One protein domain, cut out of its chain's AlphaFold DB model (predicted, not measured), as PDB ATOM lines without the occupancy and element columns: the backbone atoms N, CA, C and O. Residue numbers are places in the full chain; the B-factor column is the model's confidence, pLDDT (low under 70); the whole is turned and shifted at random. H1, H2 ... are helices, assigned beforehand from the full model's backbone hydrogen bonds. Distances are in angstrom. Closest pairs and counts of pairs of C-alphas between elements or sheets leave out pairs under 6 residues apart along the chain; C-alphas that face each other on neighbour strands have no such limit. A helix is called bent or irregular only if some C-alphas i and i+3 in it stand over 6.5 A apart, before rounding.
ATOM      1  N   PRO A 273      90.608 139.423  46.643       81.94
ATOM      2  CA  PRO A 273      91.834 140.206  46.466       81.94
ATOM      3  C   PRO A 273      93.111 139.418  46.804       81.94
ATOM      4  O   PRO A 273      94.152 139.668  46.195       81.94
ATOM      5  N   ASN A 274      93.031 138.418  47.690       80.75
ATOM      6  CA  ASN A 274      94.176 137.602  48.111       80.75
ATOM      7  C   ASN A 274      94.669 136.616  47.031       80.75
ATOM      8  O   ASN A 274      95.655 135.928  47.254       80.75
ATOM      9  N   TYR A 275      94.027 136.551  45.860       84.12
ATOM     10  CA  TYR A 275      94.367 135.623  44.767       84.12
ATOM     11  C   TYR A 275      94.955 136.327  43.537       84.12
ATOM     12  O   TYR A 275      95.057 135.746  42.455       84.12
ATOM     13  N   ILE A 276      95.356 137.595  43.679       85.62
ATOM     14  CA  ILE A 276      95.838 138.413  42.560       85.62
ATOM     15  C   ILE A 276      97.057 137.809  41.849       85.62
ATOM     16  O   ILE A 276      97.149 137.897  40.626       85.62
ATOM     17  N   THR A 277      97.971 137.171  42.582       85.00
ATOM     18  CA  THR A 277      99.175 136.554  42.009       85.00
ATOM     19  C   THR A 277      98.819 135.340  41.150       85.00
ATOM     20  O   THR A 277      99.311 135.204  40.030       85.00
ATOM     21  N   ILE A 278      97.878 134.516  41.617       88.00
ATOM     22  CA  ILE A 278      97.358 133.356  40.881       88.00
ATOM     23  C   ILE A 278      96.624 133.815  39.614       88.00
ATOM     24  O   ILE A 278      96.874 133.282  38.534       88.00
ATOM     25  N   ARG A 279      95.792 134.865  39.701       90.19
ATOM     26  CA  ARG A 279      95.132 135.457  38.520       90.19
ATOM     27  C   ARG A 279      96.129 135.996  37.498       90.19
ATOM     28  O   ARG A 279      95.936 135.796  36.303       90.19
ATOM     29  N   LYS A 280      97.205 136.651  37.946       90.69
ATOM     30  CA  LYS A 280      98.279 137.111  37.052       90.69
ATOM     31  C   LYS A 280      98.959 135.943  36.340       90.69
ATOM     32  O   LYS A 280      99.197 136.045  35.143       90.69
ATOM     33  N   ALA A 281      99.222 134.839  37.042       91.38
ATOM     34  CA  ALA A 281      99.798 133.639  36.438       91.38
ATOM     35  C   ALA A 281      98.851 132.986  35.414       91.38
ATOM     36  O   ALA A 281      99.299 132.610  34.337       91.38
ATOM     37  N   LEU A 282      97.545 132.920  35.700       93.06
ATOM     38  CA  LEU A 282      96.526 132.454  34.748       93.06
ATOM     39  C   LEU A 282      96.433 133.350  33.504       93.06
ATOM     40  O   LEU A 282      96.351 132.847  32.388       93.06
ATOM     41  N   MET A 283      96.485 134.671  33.682       94.31
ATOM     42  CA  MET A 283      96.487 135.622  32.569       94.31
ATOM     43  C   MET A 283      97.756 135.476  31.722       94.31
ATOM     44  O   MET A 283      97.672 135.410  30.502       94.31
ATOM     45  N   GLN A 284      98.924 135.349  32.356       95.50
ATOM     46  CA  GLN A 284     100.179 135.101  31.650       95.50
ATOM     47  C   GLN A 284     100.140 133.773  30.879       95.50
ATOM     48  O   GLN A 284     100.534 133.729  29.716       95.50
ATOM     49  N   PHE A 285      99.624 132.709  31.499       96.81
ATOM     50  CA  PHE A 285      99.403 131.423  30.844       96.81
ATOM     51  C   PHE A 285      98.507 131.567  29.607       96.81
ATOM     52  O   PHE A 285      98.859 131.063  28.544       96.81
ATOM     53  N   ARG A 286      97.391 132.301  29.719       97.12
ATOM     54  CA  ARG A 286      96.476 132.571  28.601       97.12
ATOM     55  C   ARG A 286      97.172 133.292  27.446       97.12
ATOM     56  O   ARG A 286      96.995 132.890  26.300       97.12
ATOM     57  N   GLU A 287      97.978 134.314  27.724       97.81
ATOM     58  CA  GLU A 287      98.698 135.064  26.683       97.81
ATOM     59  C   GLU A 287      99.791 134.225  26.000       97.81
ATOM     60  O   GLU A 287      99.963 134.290  24.780       97.81
ATOM     61  N   LEU A 288     100.499 133.383  26.758       98.06
ATOM     62  CA  LEU A 288     101.463 132.433  26.194       98.06
ATOM     63  C   LEU A 288     100.763 131.379  25.331       98.06
ATOM     64  O   LEU A 288     101.221 131.084  24.228       98.06
ATOM     65  N   LEU A 289      99.623 130.856  25.788       98.00
ATOM     66  CA  LEU A 289      98.802 129.942  25.003       98.00
ATOM     67  C   LEU A 289      98.301 130.616  23.721       98.00
ATOM     68  O   LEU A 289      98.391 130.019  22.651       98.00
ATOM     69  N   LYS A 290      97.855 131.875  23.797       98.06
ATOM     70  CA  LYS A 290      97.424 132.656  22.633       98.06
ATOM     71  C   LYS A 290      98.505 132.742  21.563       98.06
ATOM     72  O   LYS A 290      98.219 132.473  20.400       98.06
ATOM     73  N   TYR A 291      99.745 133.031  21.959       97.81
ATOM     74  CA  TYR A 291     100.884 133.045  21.040       97.81
ATOM     75  C   TYR A 291     101.005 131.735  20.243       97.81
ATOM     76  O   TYR A 291     101.176 131.769  19.027       97.81
ATOM     77  N   TYR A 292     100.872 130.581  20.902       97.81
ATOM     78  CA  TYR A 292     100.937 129.284  20.226       97.81
ATOM     79  C   TYR A 292      99.698 128.973  19.394       97.81
ATOM     80  O   TYR A 292      99.825 128.440  18.293       97.81
ATOM     81  N   VAL A 293      98.509 129.320  19.881       98.06
ATOM     82  CA  VAL A 293      97.261 129.131  19.136       98.06
ATOM     83  C   VAL A 293      97.276 129.938  17.841       98.06
ATOM     84  O   VAL A 293      96.892 129.403  16.810       98.06
ATOM     85  N   ASP A 294      97.794 131.165  17.843       97.81
ATOM     86  CA  ASP A 294      97.898 131.984  16.629       97.81
ATOM     87  C   ASP A 294      98.916 131.420  15.613       97.81
ATOM     88  O   ASP A 294      98.779 131.651  14.410       97.81
ATOM     89  N   ILE A 295      99.902 130.634  16.068       97.06
ATOM     90  CA  ILE A 295     100.834 129.893  15.200       97.06
ATOM     91  C   ILE A 295     100.184 128.619  14.648       97.06
ATOM     92  O   ILE A 295     100.330 128.317  13.463       97.06
ATOM     93  N   ILE A 296      99.495 127.854  15.500       96.94
ATOM     94  CA  ILE A 296      98.903 126.556  15.142       96.94
ATOM     95  C   ILE A 296      97.639 126.744  14.290       96.94
ATOM     96  O   ILE A 296      97.418 125.999  13.336       96.94
ATOM     97  N   LEU A 297      96.831 127.758  14.608       97.81
ATOM     98  CA  LEU A 297      95.561 128.100  13.966       97.81
ATOM     99  C   LEU A 297      95.602 129.528  13.381       97.81
ATOM    100  O   LEU A 297      94.887 130.422  13.852       97.81
ATOM    101  N   PRO A 298      96.450 129.790  12.370       97.81
ATOM    102  CA  PRO A 298      96.638 131.137  11.850       97.81
ATOM    103  C   PRO A 298      95.403 131.637  11.091       97.81
ATOM    104  O   PRO A 298      94.768 130.905  10.330       97.81
ATOM    105  N   ASN A 299      95.122 132.940  11.199       96.19
ATOM    106  CA  ASN A 299      93.986 133.604  10.541       96.19
ATOM    107  C   ASN A 299      92.624 133.011  10.944       96.19
ATOM    108  O   ASN A 299      91.795 132.706  10.077       96.19
ATOM    109  N   ASN A 300      92.405 132.801  12.240       97.25
ATOM    110  CA  ASN A 300      91.178 132.222  12.767       97.25
ATOM    111  C   ASN A 300      90.492 133.170  13.760       97.25
ATOM    112  O   ASN A 300      91.010 133.428  14.843       97.25
ATOM    113  N   ASP A 301      89.287 133.628  13.420       94.56
ATOM    114  CA  ASP A 301      88.521 134.587  14.235       94.56
ATOM    115  C   ASP A 301      88.061 133.997  15.588       94.56
ATOM    116  O   ASP A 301      87.625 134.722  16.477       94.56
ATOM    117  N   ARG A 302      88.146 132.669  15.751       95.19
ATOM    118  CA  ARG A 302      87.677 131.908  16.924       95.19
ATOM    119  C   ARG A 302      88.783 131.553  17.922       95.19
ATOM    120  O   ARG A 302      88.501 130.846  18.885       95.19
ATOM    121  N   ASN A 303      90.019 132.020  17.726       97.38
ATOM    122  CA  ASN A 303      91.144 131.629  18.585       97.38
ATOM    123  C   ASN A 303      90.910 131.948  20.065       97.38
ATOM    124  O   ASN A 303      91.139 131.077  20.896       97.38
ATOM    125  N   ASP A 304      90.385 133.130  20.398       95.50
ATOM    126  CA  ASP A 304      90.120 133.488  21.799       95.50
ATOM    127  C   ASP A 304      89.057 132.581  22.442       95.50
ATOM    128  O   ASP A 304      89.261 132.101  23.553       95.50
ATOM    129  N   ALA A 305      87.985 132.242  21.716       93.69
ATOM    130  CA  ALA A 305      86.967 131.308  22.202       93.69
ATOM    131  C   ALA A 305      87.530 129.890  22.412       93.69
ATOM    132  O   ALA A 305      87.222 129.242  23.409       93.69
ATOM    133  N   ILE A 306      88.387 129.410  21.503       96.25
ATOM    134  CA  ILE A 306      89.060 128.108  21.641       96.25
ATOM    135  C   ILE A 306      89.998 128.112  22.857       96.25
ATOM    136  O   ILE A 306      90.020 127.142  23.609       96.25
ATOM    137  N   ILE A 307      90.748 129.196  23.075       96.50
ATOM    138  CA  ILE A 307      91.633 129.366  24.238       96.50
ATOM    139  C   ILE A 307      90.834 129.308  25.540       96.50
ATOM    140  O   ILE A 307      91.208 128.571  26.453       96.50
ATOM    141  N   ASP A 308      89.731 130.051  25.624       92.69
ATOM    142  CA  ASP A 308      88.909 130.098  26.831       92.69
ATOM    143  C   ASP A 308      88.261 128.724  27.105       92.69
ATOM    144  O   ASP A 308      88.289 128.250  28.243       92.69
ATOM    145  N   GLN A 309      87.800 128.015  26.063       92.19
ATOM    146  CA  GLN A 309      87.322 126.629  26.177       92.19
ATOM    147  C   GLN A 309      88.419 125.668  26.670       92.19
ATOM    148  O   GLN A 309      88.138 124.835  27.531       92.19
ATOM    149  N   LEU A 310      89.662 125.797  26.188       94.56
ATOM    150  CA  LEU A 310      90.797 124.955  26.606       94.56
ATOM    151  C   LEU A 310      91.169 125.179  28.069       94.56
ATOM    152  O   LEU A 310      91.346 124.219  28.819       94.56
ATOM    153  N   ILE A 311      91.263 126.440  28.490       93.94
ATOM    154  CA  ILE A 311      91.520 126.788  29.892       93.94
ATOM    155  C   ILE A 311      90.425 126.194  30.777       93.94
ATOM    156  O   ILE A 311      90.712 125.628  31.831       93.94
ATOM    157  N   PHE A 312      89.176 126.276  30.340       88.38
ATOM    158  CA  PHE A 312      88.054 125.789  31.113       88.38
ATOM    159  C   PHE A 312      88.008 124.256  31.205       88.38
ATOM    160  O   PHE A 312      88.016 123.703  32.305       88.38
ATOM    161  N   ASP A 313      88.021 123.566  30.063       86.69
ATOM    162  CA  ASP A 313      87.869 122.109  29.985       86.69
ATOM    163  C   ASP A 313      89.083 121.353  30.542       86.69
ATOM    164  O   ASP A 313      88.954 120.202  30.951       86.69
ATOM    165  N   ILE A 314      90.271 121.964  30.548       88.75
ATOM    166  CA  ILE A 314      91.506 121.280  30.956       88.75
ATOM    167  C   ILE A 314      92.009 121.814  32.296       88.75
ATOM    168  O   ILE A 314      92.257 121.033  33.212       88.75
ATOM    169  N   VAL A 315      92.148 123.133  32.454       90.75
ATOM    170  CA  VAL A 315      92.751 123.716  33.665       90.75
ATOM    171  C   VAL A 315      91.722 123.881  34.779       90.75
ATOM    172  O   VAL A 315      91.949 123.423  35.898       90.75
ATOM    173  N   HIS A 316      90.585 124.527  34.507       89.31
ATOM    174  CA  HIS A 316      89.572 124.777  35.539       89.31
ATOM    175  C   HIS A 316      88.902 123.490  35.996       89.31
ATOM    176  O   HIS A 316      88.778 123.297  37.205       89.31
ATOM    177  N   LEU A 317      88.553 122.590  35.069       83.12
ATOM    178  CA  LEU A 317      88.064 121.258  35.429       83.12
ATOM    179  C   LEU A 317      89.071 120.507  36.305       83.12
ATOM    180  O   LEU A 317      88.674 119.983  37.336       83.12
ATOM    181  N   PHE A 318      90.373 120.540  36.001       85.00
ATOM    182  CA  PHE A 318      91.378 119.899  36.858       85.00
ATOM    183  C   PHE A 318      91.451 120.489  38.280       85.00
ATOM    184  O   PHE A 318      91.746 119.767  39.237       85.00
ATOM    185  N   ILE A 319      91.208 121.796  38.428       84.69
ATOM    186  CA  ILE A 319      91.179 122.474  39.732       84.69
ATOM    187  C   ILE A 319      89.958 122.032  40.548       84.69
ATOM    188  O   ILE A 319      90.090 121.809  41.753       84.69
ATOM    189  N   ILE A 320      88.786 121.910  39.915       79.69
ATOM    190  CA  ILE A 320      87.533 121.615  40.623       79.69
ATOM    191  C   ILE A 320      87.214 120.123  40.742       79.69
ATOM    192  O   ILE A 320      86.501 119.760  41.671       79.69
ATOM    193  N   ASP A 321      87.697 119.268  39.838       74.81
ATOM    194  CA  ASP A 321      87.330 117.850  39.793       74.81
ATOM    195  C   ASP A 321      87.973 117.056  40.947       74.81
ATOM    196  O   ASP A 321      89.115 117.269  41.372       74.81
ATOM    197  N   TYR A 322      87.174 116.136  41.488       55.91
ATOM    198  CA  TYR A 322      87.447 115.299  42.654       55.91
ATOM    199  C   TYR A 322      87.774 113.855  42.290       55.91
ATOM    200  O   TYR A 322      88.107 113.080  43.188       55.91
ATOM    201  N   SER A 323      87.617 113.476  41.024       52.34
ATOM    202  CA  SER A 323      87.770 112.098  40.580       52.34
ATOM    203  C   SER A 323      89.089 111.880  39.842       52.34
ATOM    204  O   SER A 323      89.506 112.689  39.016       52.34
ATOM    205  N   ASP A 324      89.759 110.764  40.138       43.97
ATOM    206  CA  ASP A 324      90.769 110.224  39.233       43.97
ATOM    207  C   ASP A 324      90.038 109.817  37.952       43.97
ATOM    208  O   ASP A 324      89.275 108.841  37.947       43.97
ATOM    209  N   ILE A 325      90.239 110.577  36.872       47.28
ATOM    210  CA  ILE A 325      89.774 110.192  35.540       47.28
ATOM    211  C   ILE A 325      90.412 108.835  35.238       47.28
ATOM    212  O   ILE A 325      91.609 108.733  34.962       47.28
ATOM    213  N   ARG A 326      89.621 107.761  35.340       41.34
ATOM    214  CA  ARG A 326      90.098 106.410  35.047       41.34
ATOM    215  C   ARG A 326      90.412 106.346  33.558       41.34
ATOM    216  O   ARG A 326      89.499 106.350  32.735       41.34
ATOM    217  N   GLN A 327      91.695 106.272  33.217       49.19
ATOM    218  CA  GLN A 327      92.120 106.007  31.846       49.19
ATOM    219  C   GLN A 327      91.597 104.628  31.425       49.19
ATOM    220  O   GLN A 327      91.976 103.603  31.993       49.19
ATOM    221  N   LYS A 328      90.694 104.607  30.441       57.00
ATOM    222  CA  LYS A 328      90.247 103.386  29.754       57.00
ATOM    223  C   LYS A 328      91.044 103.222  28.456       57.00
ATOM    224  O   LYS A 328      91.540 104.203  27.907       57.00
ATOM    225  N   SER A 329      91.134 102.009  27.911       57.09
ATOM    226  CA  SER A 329      91.893 101.720  26.675       57.09
ATOM    227  C   SER A 329      91.486 102.570  25.462       57.09
ATOM    228  O   SER A 329      92.303 102.784  24.570       57.09
ATOM    229  N   ASN A 330      90.244 103.065  25.441       62.06
ATOM    230  CA  ASN A 330      89.670 103.849  24.341       62.06
ATOM    231  C   ASN A 330      89.791 105.371  24.545       62.06
ATOM    232  O   ASN A 330      89.279 106.147  23.736       62.06
ATOM    233  N   THR A 331      90.460 105.803  25.619       69.00
ATOM    234  CA  THR A 331      90.784 107.216  25.841       69.00
ATOM    235  C   THR A 331      92.088 107.601  25.154       69.00
ATOM    236  O   THR A 331      93.019 106.797  25.047       69.00
ATOM    237  N   GLU A 332      92.156 108.839  24.678       74.62
ATOM    238  CA  GLU A 332      93.402 109.468  24.273       74.62
ATOM    239  C   GLU A 332      94.359 109.447  25.465       74.62
ATOM    240  O   GLU A 332      94.018 109.831  26.583       74.62
ATOM    241  N   ASN A 333      95.578 108.980  25.222       66.31
ATOM    242  CA  ASN A 333      96.634 108.984  26.231       66.31
ATOM    243  C   ASN A 333      97.365 110.336  26.284       66.31
ATOM    244  O   ASN A 333      98.287 110.488  27.081       66.31
ATOM    245  N   TYR A 334      96.971 111.280  25.414       72.94
ATOM    246  CA  TYR A 334      97.602 112.585  25.206       72.94
ATOM    247  C   TYR A 334      99.119 112.503  24.974       72.94
ATOM    248  O   TYR A 334      99.830 113.495  25.138       72.94
ATOM    249  N   LEU A 335      99.623 111.327  24.577       62.28
ATOM    250  CA  LEU A 335     101.015 111.157  24.203       62.28
ATOM    251  C   LEU A 335     101.195 111.767  22.819       62.28
ATOM    252  O   LEU A 335     100.605 111.323  21.834       62.28
ATOM    253  N   MET A 336     102.012 112.807  22.767       63.66
ATOM    254  CA  MET A 336     102.533 113.341  21.524       63.66
ATOM    255  C   MET A 336     103.839 112.627  21.190       63.66
ATOM    256  O   MET A 336     104.718 112.558  22.045       63.66
ATOM    257  N   ASP A 337     103.988 112.142  19.953       57.78
ATOM    258  CA  ASP A 337     105.249 111.529  19.511       57.78
ATOM    259  C   ASP A 337     106.418 112.530  19.608       57.78
ATOM    260  O   ASP A 337     107.509 112.155  20.030       57.78
ATOM    261  N   VAL A 338     106.180 113.809  19.271       64.69
ATOM    262  CA  VAL A 338     107.084 114.950  19.521       64.69
ATOM    263  C   VAL A 338     106.250 116.235  19.644       64.69
ATOM    264  O   VAL A 338     105.547 116.597  18.700       64.69
ATOM    265  N   ASN A 339     106.337 116.961  20.767       78.94
ATOM    266  CA  ASN A 339     105.842 118.341  20.844       78.94
ATOM    267  C   ASN A 339     106.926 119.285  20.283       78.94
ATOM    268  O   ASN A 339     107.990 119.410  20.896       78.94
ATOM    269  N   PRO A 340     106.700 119.972  19.142       85.75
ATOM    270  CA  PRO A 340     107.738 120.780  18.497       85.75
ATOM    271  C   PRO A 340     108.191 121.981  19.341       85.75
ATOM    272  O   PRO A 340     109.236 122.563  19.057       85.75
ATOM    273  N   TYR A 341     107.430 122.340  20.378       90.19
ATOM    274  CA  TYR A 341     107.701 123.485  21.242       90.19
ATOM    275  C   TYR A 341     108.311 123.103  22.592       90.19
ATOM    276  O   TYR A 341     108.597 123.992  23.380       90.19
ATOM    277  N   GLU A 342     108.563 121.821  22.871       84.94
ATOM    278  CA  GLU A 342     109.045 121.365  24.188       84.94
ATOM    279  C   GLU A 342     110.344 122.067  24.638       84.94
ATOM    280  O   GLU A 342     110.573 122.308  25.825       84.94
ATOM    281  N   ASN A 343     111.182 122.462  23.676       87.44
ATOM    282  CA  ASN A 343     112.435 123.169  23.933       87.44
ATOM    283  C   ASN A 343     112.315 124.706  23.915       87.44
ATOM    284  O   ASN A 343     113.290 125.372  24.268       87.44
ATOM    285  N   ASP A 344     111.162 125.265  23.534       93.50
ATOM    286  CA  ASP A 344     110.915 126.710  23.460       93.50
ATOM    287  C   ASP A 344     110.836 127.339  24.867       93.50
ATOM    288  O   ASP A 344     110.235 126.788  25.794       93.50
ATOM    289  N   GLU A 345     111.447 128.511  25.052       93.06
ATOM    290  CA  GLU A 345     111.450 129.218  26.340       93.06
ATOM    291  C   GLU A 345     110.046 129.649  26.784       93.06
ATOM    292  O   GLU A 345     109.703 129.498  27.957       93.06
ATOM    293  N   LYS A 346     109.196 130.109  25.859       94.25
ATOM    294  CA  LYS A 346     107.803 130.474  26.156       94.25
ATOM    295  C   LYS A 346     106.979 129.256  26.547       94.25
ATOM    296  O   LYS A 346     106.050 129.375  27.338       94.25
ATOM    297  N   TYR A 347     107.297 128.085  25.989       93.94
ATOM    298  CA  TYR A 347     106.622 126.834  26.341       93.94
ATOM    299  C   TYR A 347     106.953 126.451  27.783       93.94
ATOM    300  O   TYR A 347     106.055 126.211  28.587       93.94
ATOM    301  N   LYS A 348     108.241 126.503  28.141       91.62
ATOM    302  CA  LYS A 348     108.692 126.289  29.521       91.62
ATOM    303  C   LYS A 348     108.047 127.287  30.479       91.62
ATOM    304  O   LYS A 348     107.540 126.886  31.523       91.62
ATOM    305  N   GLU A 349     108.011 128.570  30.119       92.00
ATOM    306  CA  GLU A 349     107.374 129.606  30.937       92.00
ATOM    307  C   GLU A 349     105.873 129.351  31.141       92.00
ATOM    308  O   GLU A 349     105.350 129.545  32.239       92.00
ATOM    309  N   MET A 350     105.182 128.862  30.114       94.12
ATOM    310  CA  MET A 350     103.770 128.499  30.189       94.12
ATOM    311  C   MET A 350     103.543 127.312  31.138       94.12
ATOM    312  O   MET A 350     102.661 127.395  31.997       94.12
ATOM    313  N   CYS A 351     104.376 126.265  31.076       92.50
ATOM    314  CA  CYS A 351     104.348 125.170  32.053       92.50
ATOM    315  C   CYS A 351     104.624 125.666  33.483       92.50
ATOM    316  O   CYS A 351     103.938 125.255  34.417       92.50
ATOM    317  N   ILE A 352     105.568 126.597  33.669       91.12
ATOM    318  CA  ILE A 352     105.871 127.208  34.975       91.12
ATOM    319  C   ILE A 352     104.671 127.984  35.526       91.12
ATOM    320  O   ILE A 352     104.323 127.822  36.698       91.12
ATOM    321  N   CYS A 353     104.013 128.797  34.695       92.56
ATOM    322  CA  CYS A 353     102.816 129.537  35.098       92.56
ATOM    323  C   CYS A 353     101.713 128.582  35.562       92.56
ATOM    324  O   CYS A 353     101.111 128.802  36.614       92.56
ATOM    325  N   LEU A 354     101.481 127.502  34.815       92.88
ATOM    326  CA  LEU A 354     100.454 126.526  35.157       92.88
ATOM    327  C   LEU A 354     100.821 125.705  36.402       92.88
ATOM    328  O   LEU A 354      99.974 125.514  37.271       92.88
ATOM    329  N   ALA A 355     102.076 125.276  36.541       90.19
ATOM    330  CA  ALA A 355     102.549 124.557  37.724       90.19
ATOM    331  C   ALA A 355     102.362 125.386  39.000       90.19
ATOM    332  O   ALA A 355     101.899 124.856  40.008       90.19
ATOM    333  N   TYR A 356     102.650 126.689  38.933       87.94
ATOM    334  CA  TYR A 356     102.405 127.621  40.030       87.94
ATOM    335  C   TYR A 356     100.917 127.696  40.403       87.94
ATOM    336  O   TYR A 356     100.565 127.573  41.578       87.94
ATOM    337  N   VAL A 357     100.029 127.843  39.411       89.12
ATOM    338  CA  VAL A 357      98.573 127.860  39.634       89.12
ATOM    339  C   VAL A 357      98.110 126.566  40.303       89.12
ATOM    340  O   VAL A 357      97.385 126.621  41.296       89.12
ATOM    341  N   ILE A 358      98.552 125.409  39.804       87.50
ATOM    342  CA  ILE A 358      98.178 124.099  40.352       87.50
ATOM    343  C   ILE A 358      98.646 123.963  41.796       87.50
ATOM    344  O   ILE A 358      97.851 123.563  42.642       87.50
ATOM    345  N   GLN A 359      99.888 124.347  42.096       83.44
ATOM    346  CA  GLN A 359     100.434 124.262  43.451       83.44
ATOM    347  C   GLN A 359      99.654 125.115  44.452       83.44
ATOM    348  O   GLN A 359      99.485 124.719  45.600       83.44
ATOM    349  N   CYS A 360      99.134 126.261  44.008       82.56
ATOM    350  CA  CYS A 360      98.294 127.122  44.836       82.56
ATOM    351  C   CYS A 360      96.860 126.594  45.010       82.56
ATOM    352  O   CYS A 360      96.143 127.062  45.894       82.56
ATOM    353  N   CYS A 361      96.403 125.677  44.151       81.94
ATOM    354  CA  CYS A 361      95.017 125.200  44.134       81.94
ATOM    355  C   CYS A 361      94.849 123.774  44.669       81.94
ATOM    356  O   CYS A 361      93.784 123.448  45.195       81.94
ATOM    357  N   ARG A 362      95.872 122.920  44.544       80.94
ATOM    358  CA  ARG A 362      95.835 121.518  44.969       80.94
ATOM    359  C   ARG A 362      97.111 121.147  45.720       80.94
ATOM    360  O   ARG A 362      98.218 121.253  45.196       80.94
ATOM    361  N   LYS A 363      96.934 120.664  46.948       79.19
ATOM    362  CA  LYS A 363      98.011 120.203  47.833       79.19
ATOM    363  C   LYS A 363      98.447 118.787  47.453       79.19
ATOM    364  O   LYS A 363      97.630 118.038  46.929       79.19
ATOM    365  N   GLY A 364      99.693 118.402  47.738       77.44
ATOM    366  CA  GLY A 364     100.155 117.010  47.622       77.44
ATOM    367  C   GLY A 364     100.264 116.452  46.200       77.44
ATOM    368  O   GLY A 364     100.213 115.239  46.009       77.44
ATOM    369  N   ILE A 365     100.392 117.324  45.195       80.12
ATOM    370  CA  ILE A 365     100.508 116.949  43.781       80.12
ATOM    371  C   ILE A 365     101.885 117.347  43.242       80.12
ATOM    372  O   ILE A 365     102.411 118.416  43.551       80.12
ATOM    373  N   LYS A 366     102.459 116.509  42.368       84.56
ATOM    374  CA  LYS A 366     103.659 116.846  41.582       84.56
ATOM    375  C   LYS A 366     103.303 117.861  40.492       84.56
ATOM    376  O   LYS A 366     103.079 117.497  39.339       84.56
ATOM    377  N   CYS A 367     103.209 119.128  40.884       85.69
ATOM    378  CA  CYS A 367     102.609 120.199  40.086       85.69
ATOM    379  C   CYS A 367     103.274 120.395  38.721       85.69
ATOM    380  O   CYS A 367     102.582 120.681  37.753       85.69
ATOM    381  N   ASN A 368     104.589 120.182  38.620       85.81
ATOM    382  CA  ASN A 368     105.318 120.243  37.353       85.81
ATOM    383  C   ASN A 368     104.860 119.153  36.369       85.81
ATOM    384  O   ASN A 368     104.500 119.466  35.244       85.81
ATOM    385  N   LEU A 369     104.792 117.891  36.812       86.50
ATOM    386  CA  LEU A 369     104.377 116.775  35.952       86.50
ATOM    387  C   LEU A 369     102.925 116.926  35.500       86.50
ATOM    388  O   LEU A 369     102.585 116.604  34.366       86.50
ATOM    389  N   VAL A 370     102.068 117.419  36.395       87.31
ATOM    390  CA  VAL A 370     100.672 117.690  36.058       87.31
ATOM    391  C   VAL A 370     100.566 118.853  35.081       87.31
ATOM    392  O   VAL A 370      99.848 118.727  34.096       87.31
ATOM    393  N   ALA A 371     101.280 119.956  35.308       90.62
ATOM    394  CA  ALA A 371     101.278 121.089  34.388       90.62
ATOM    395  C   ALA A 371     101.740 120.677  32.986       90.62
ATOM    396  O   ALA A 371     101.056 120.998  32.019       90.62
ATOM    397  N   ASP A 372     102.824 119.904  32.887       88.38
ATOM    398  CA  ASP A 372     103.307 119.360  31.615       88.38
ATOM    399  C   ASP A 372     102.238 118.478  30.947       88.38
ATOM    400  O   ASP A 372     101.970 118.616  29.756       88.38
ATOM    401  N   GLY A 373     101.566 117.611  31.714       87.62
ATOM    402  CA  GLY A 373     100.472 116.773  31.214       87.62
ATOM    403  C   GLY A 373      99.271 117.574  30.695       87.62
ATOM    404  O   GLY A 373      98.758 117.283  29.616       87.62
ATOM    405  N   LEU A 374      98.842 118.608  31.426       90.94
ATOM    406  CA  LEU A 374      97.731 119.477  31.021       90.94
ATOM    407  C   LEU A 374      98.094 120.324  29.795       90.94
ATOM    408  O   LEU A 374      97.288 120.448  28.875       90.94
ATOM    409  N   VAL A 375      99.312 120.870  29.745       93.06
ATOM    410  CA  VAL A 375      99.815 121.580  28.563       93.06
ATOM    411  C   VAL A 375      99.873 120.642  27.359       93.06
ATOM    412  O   VAL A 375      99.387 120.999  26.287       93.06
ATOM    413  N   ASN A 376     100.378 119.421  27.520       89.56
ATOM    414  CA  ASN A 376     100.380 118.433  26.443       89.56
ATOM    415  C   ASN A 376      98.959 118.114  25.960       89.56
ATOM    416  O   ASN A 376      98.738 118.052  24.754       89.56
ATOM    417  N   ALA A 377      97.976 117.994  26.859       89.31
ATOM    418  CA  ALA A 377      96.577 117.792  26.476       89.31
ATOM    419  C   ALA A 377      96.003 118.968  25.659       89.31
ATOM    420  O   ALA A 377      95.262 118.754  24.689       89.31
ATOM    421  N   ILE A 378      96.384 120.204  26.002       93.81
ATOM    422  CA  ILE A 378      96.031 121.413  25.245       93.81
ATOM    423  C   ILE A 378      96.630 121.360  23.835       93.81
ATOM    424  O   ILE A 378      95.903 121.494  22.851       93.81
ATOM    425  N   PHE A 379      97.937 121.121  23.717       94.12
ATOM    426  CA  PHE A 379      98.622 121.087  22.420       94.12
ATOM    427  C   PHE A 379      98.132 119.937  21.552       94.12
ATOM    428  O   PHE A 379      97.853 120.135  20.373       94.12
ATOM    429  N   PHE A 380      97.941 118.759  22.143       91.44
ATOM    430  CA  PHE A 380      97.342 117.614  21.471       91.44
ATOM    431  C   PHE A 380      95.985 117.978  20.854       91.44
ATOM    432  O   PHE A 380      95.739 117.695  19.683       91.44
ATOM    433  N   THR A 381      95.127 118.663  21.616       93.00
ATOM    434  CA  THR A 381      93.827 119.137  21.126       93.00
ATOM    435  C   THR A 381      93.981 120.143  19.985       93.00
ATOM    436  O   THR A 381      93.293 120.026  18.975       93.00
ATOM    437  N   LEU A 382      94.909 121.093  20.096       95.19
ATOM    438  CA  LEU A 382      95.154 122.094  19.054       95.19
ATOM    439  C   LEU A 382      95.662 121.471  17.746       95.19
ATOM    440  O   LEU A 382      95.162 121.797  16.671       95.19
ATOM    441  N   PHE A 383      96.609 120.536  17.819       93.25
ATOM    442  CA  PHE A 383      97.182 119.891  16.635       93.25
ATOM    443  C   PHE A 383      96.202 118.986  15.889       93.25
ATOM    444  O   PHE A 383      96.404 118.683  14.711       93.25
ATOM    445  N   LYS A 384      95.121 118.569  16.545       92.88
ATOM    446  CA  LYS A 384      94.086 117.740  15.932       92.88
ATOM    447  C   LYS A 384      93.052 118.543  15.127       92.88
ATOM    448  O   LYS A 384      92.242 117.930  14.430       92.88
ATOM    449  N   PHE A 385      93.144 119.878  15.080       96.69
ATOM    450  CA  PHE A 385      92.447 120.714  14.087       96.69
ATOM    451  C   PHE A 385      93.051 120.581  12.672       96.69
ATOM    452  O   PHE A 385      93.376 121.560  12.000       96.69
TER     453      PHE A 385
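What this domain is: This is residues 273 to 385 of the 581 residues of an uncharacterized protein of viral metagenome (UniProt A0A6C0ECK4). Four helices make a skewed bundle, with H1, H2, H4 and H3 at the corners of a four-sided ring, each running opposite ways to the next one round it. The link from H2 to H3 swings out of this body as a wide loop, and its residues 321 to 331 stick out. The printed part has 113 residues with four named helices, in the order H1, H2, H3, H4, and no named strand; the class is all helix. The whole is compact, with a radius of gyration of the C-alphas of 14.0 A. It spans 39 by 38 by 26 A.

How they stand to each other: The bundle, a group of helices gathered together, begins with H1, residues 273 to 296. H2, residues 303 to 320, touches H1 with residues 303 to 311 alone, meeting residues 286 to 294 of H1. The closest C-alphas are those of Val 293 and Asn 303, 6.6 A apart, at a steep tilt of 46 degrees, opposite ways. H3, residues 345 to 361, touches residues 278 to 289 of H1 alone, closest at the C-alphas of Ala 281 and Cys 353, 5.3 A apart. Their shallow tilt of 34 degrees, opposite ways, is only just short of steep. H2 and H3 are close but not clearly touching; the closest C-alphas, of Ile 319 and Cys 361, are 6.4 A apart. H4, residues 367 to 383, touches H3, closest at the C-alphas of Ala 355 and Cys 367, 5.0 A apart, at a steep tilt of 56 degrees, opposite ways. With residues 374 to 378 alone H4 touches residues 310 to 315 of H2, closest at the C-alphas of Leu 310 and Ile 378, 6.5 A apart. Their tilt of 34 degrees, opposite ways, is shallow, only just. H1 and H4 run the same way and only just touch, only at their ends, with 3 pairs of C-alphas within 8 A; the closest, of Ile 296 and Leu 382, are 7.0 A apart. Every O i to N i+4 pair is within hydrogen-bond range in H3 and H4, against 18 of 20 in H1 and 13 of 14 in H2.

Where its parts are: H1 begins at C-alpha 273, (91.834, 140.206, 46.466), and is 34.9 A long. It has a kink of 26 degrees near residue 280 and is irregular, with C-alphas 274 and 277 8.0 A apart. H2 is 24.5 A long; it is neither bent nor irregular, but only just: C-alphas 313 and 316 are 6.4 A apart. H3 is 24.6 A long and begins at C-alpha 345, (111.450, 129.218, 26.340). H4 is 24.1 A long and ends at C-alpha 383, (97.182, 119.891, 16.635).

The domain as a whole: The C-alphas of Pro 273 and Ser 329 are the two farthest apart, 43.3 A. Without residues 321 to 331, which stand free, the body spans 38 by 29 by 25 A. The link from H2 to H3, residues 321 to 344, is long, that from H1 to H2 short and that from H3 to H4 tight. The printed part has no cut. The mean pLDDT of the printed part is 85.8, and residues 322 to 331, 333 and 335 to 338 are under 70.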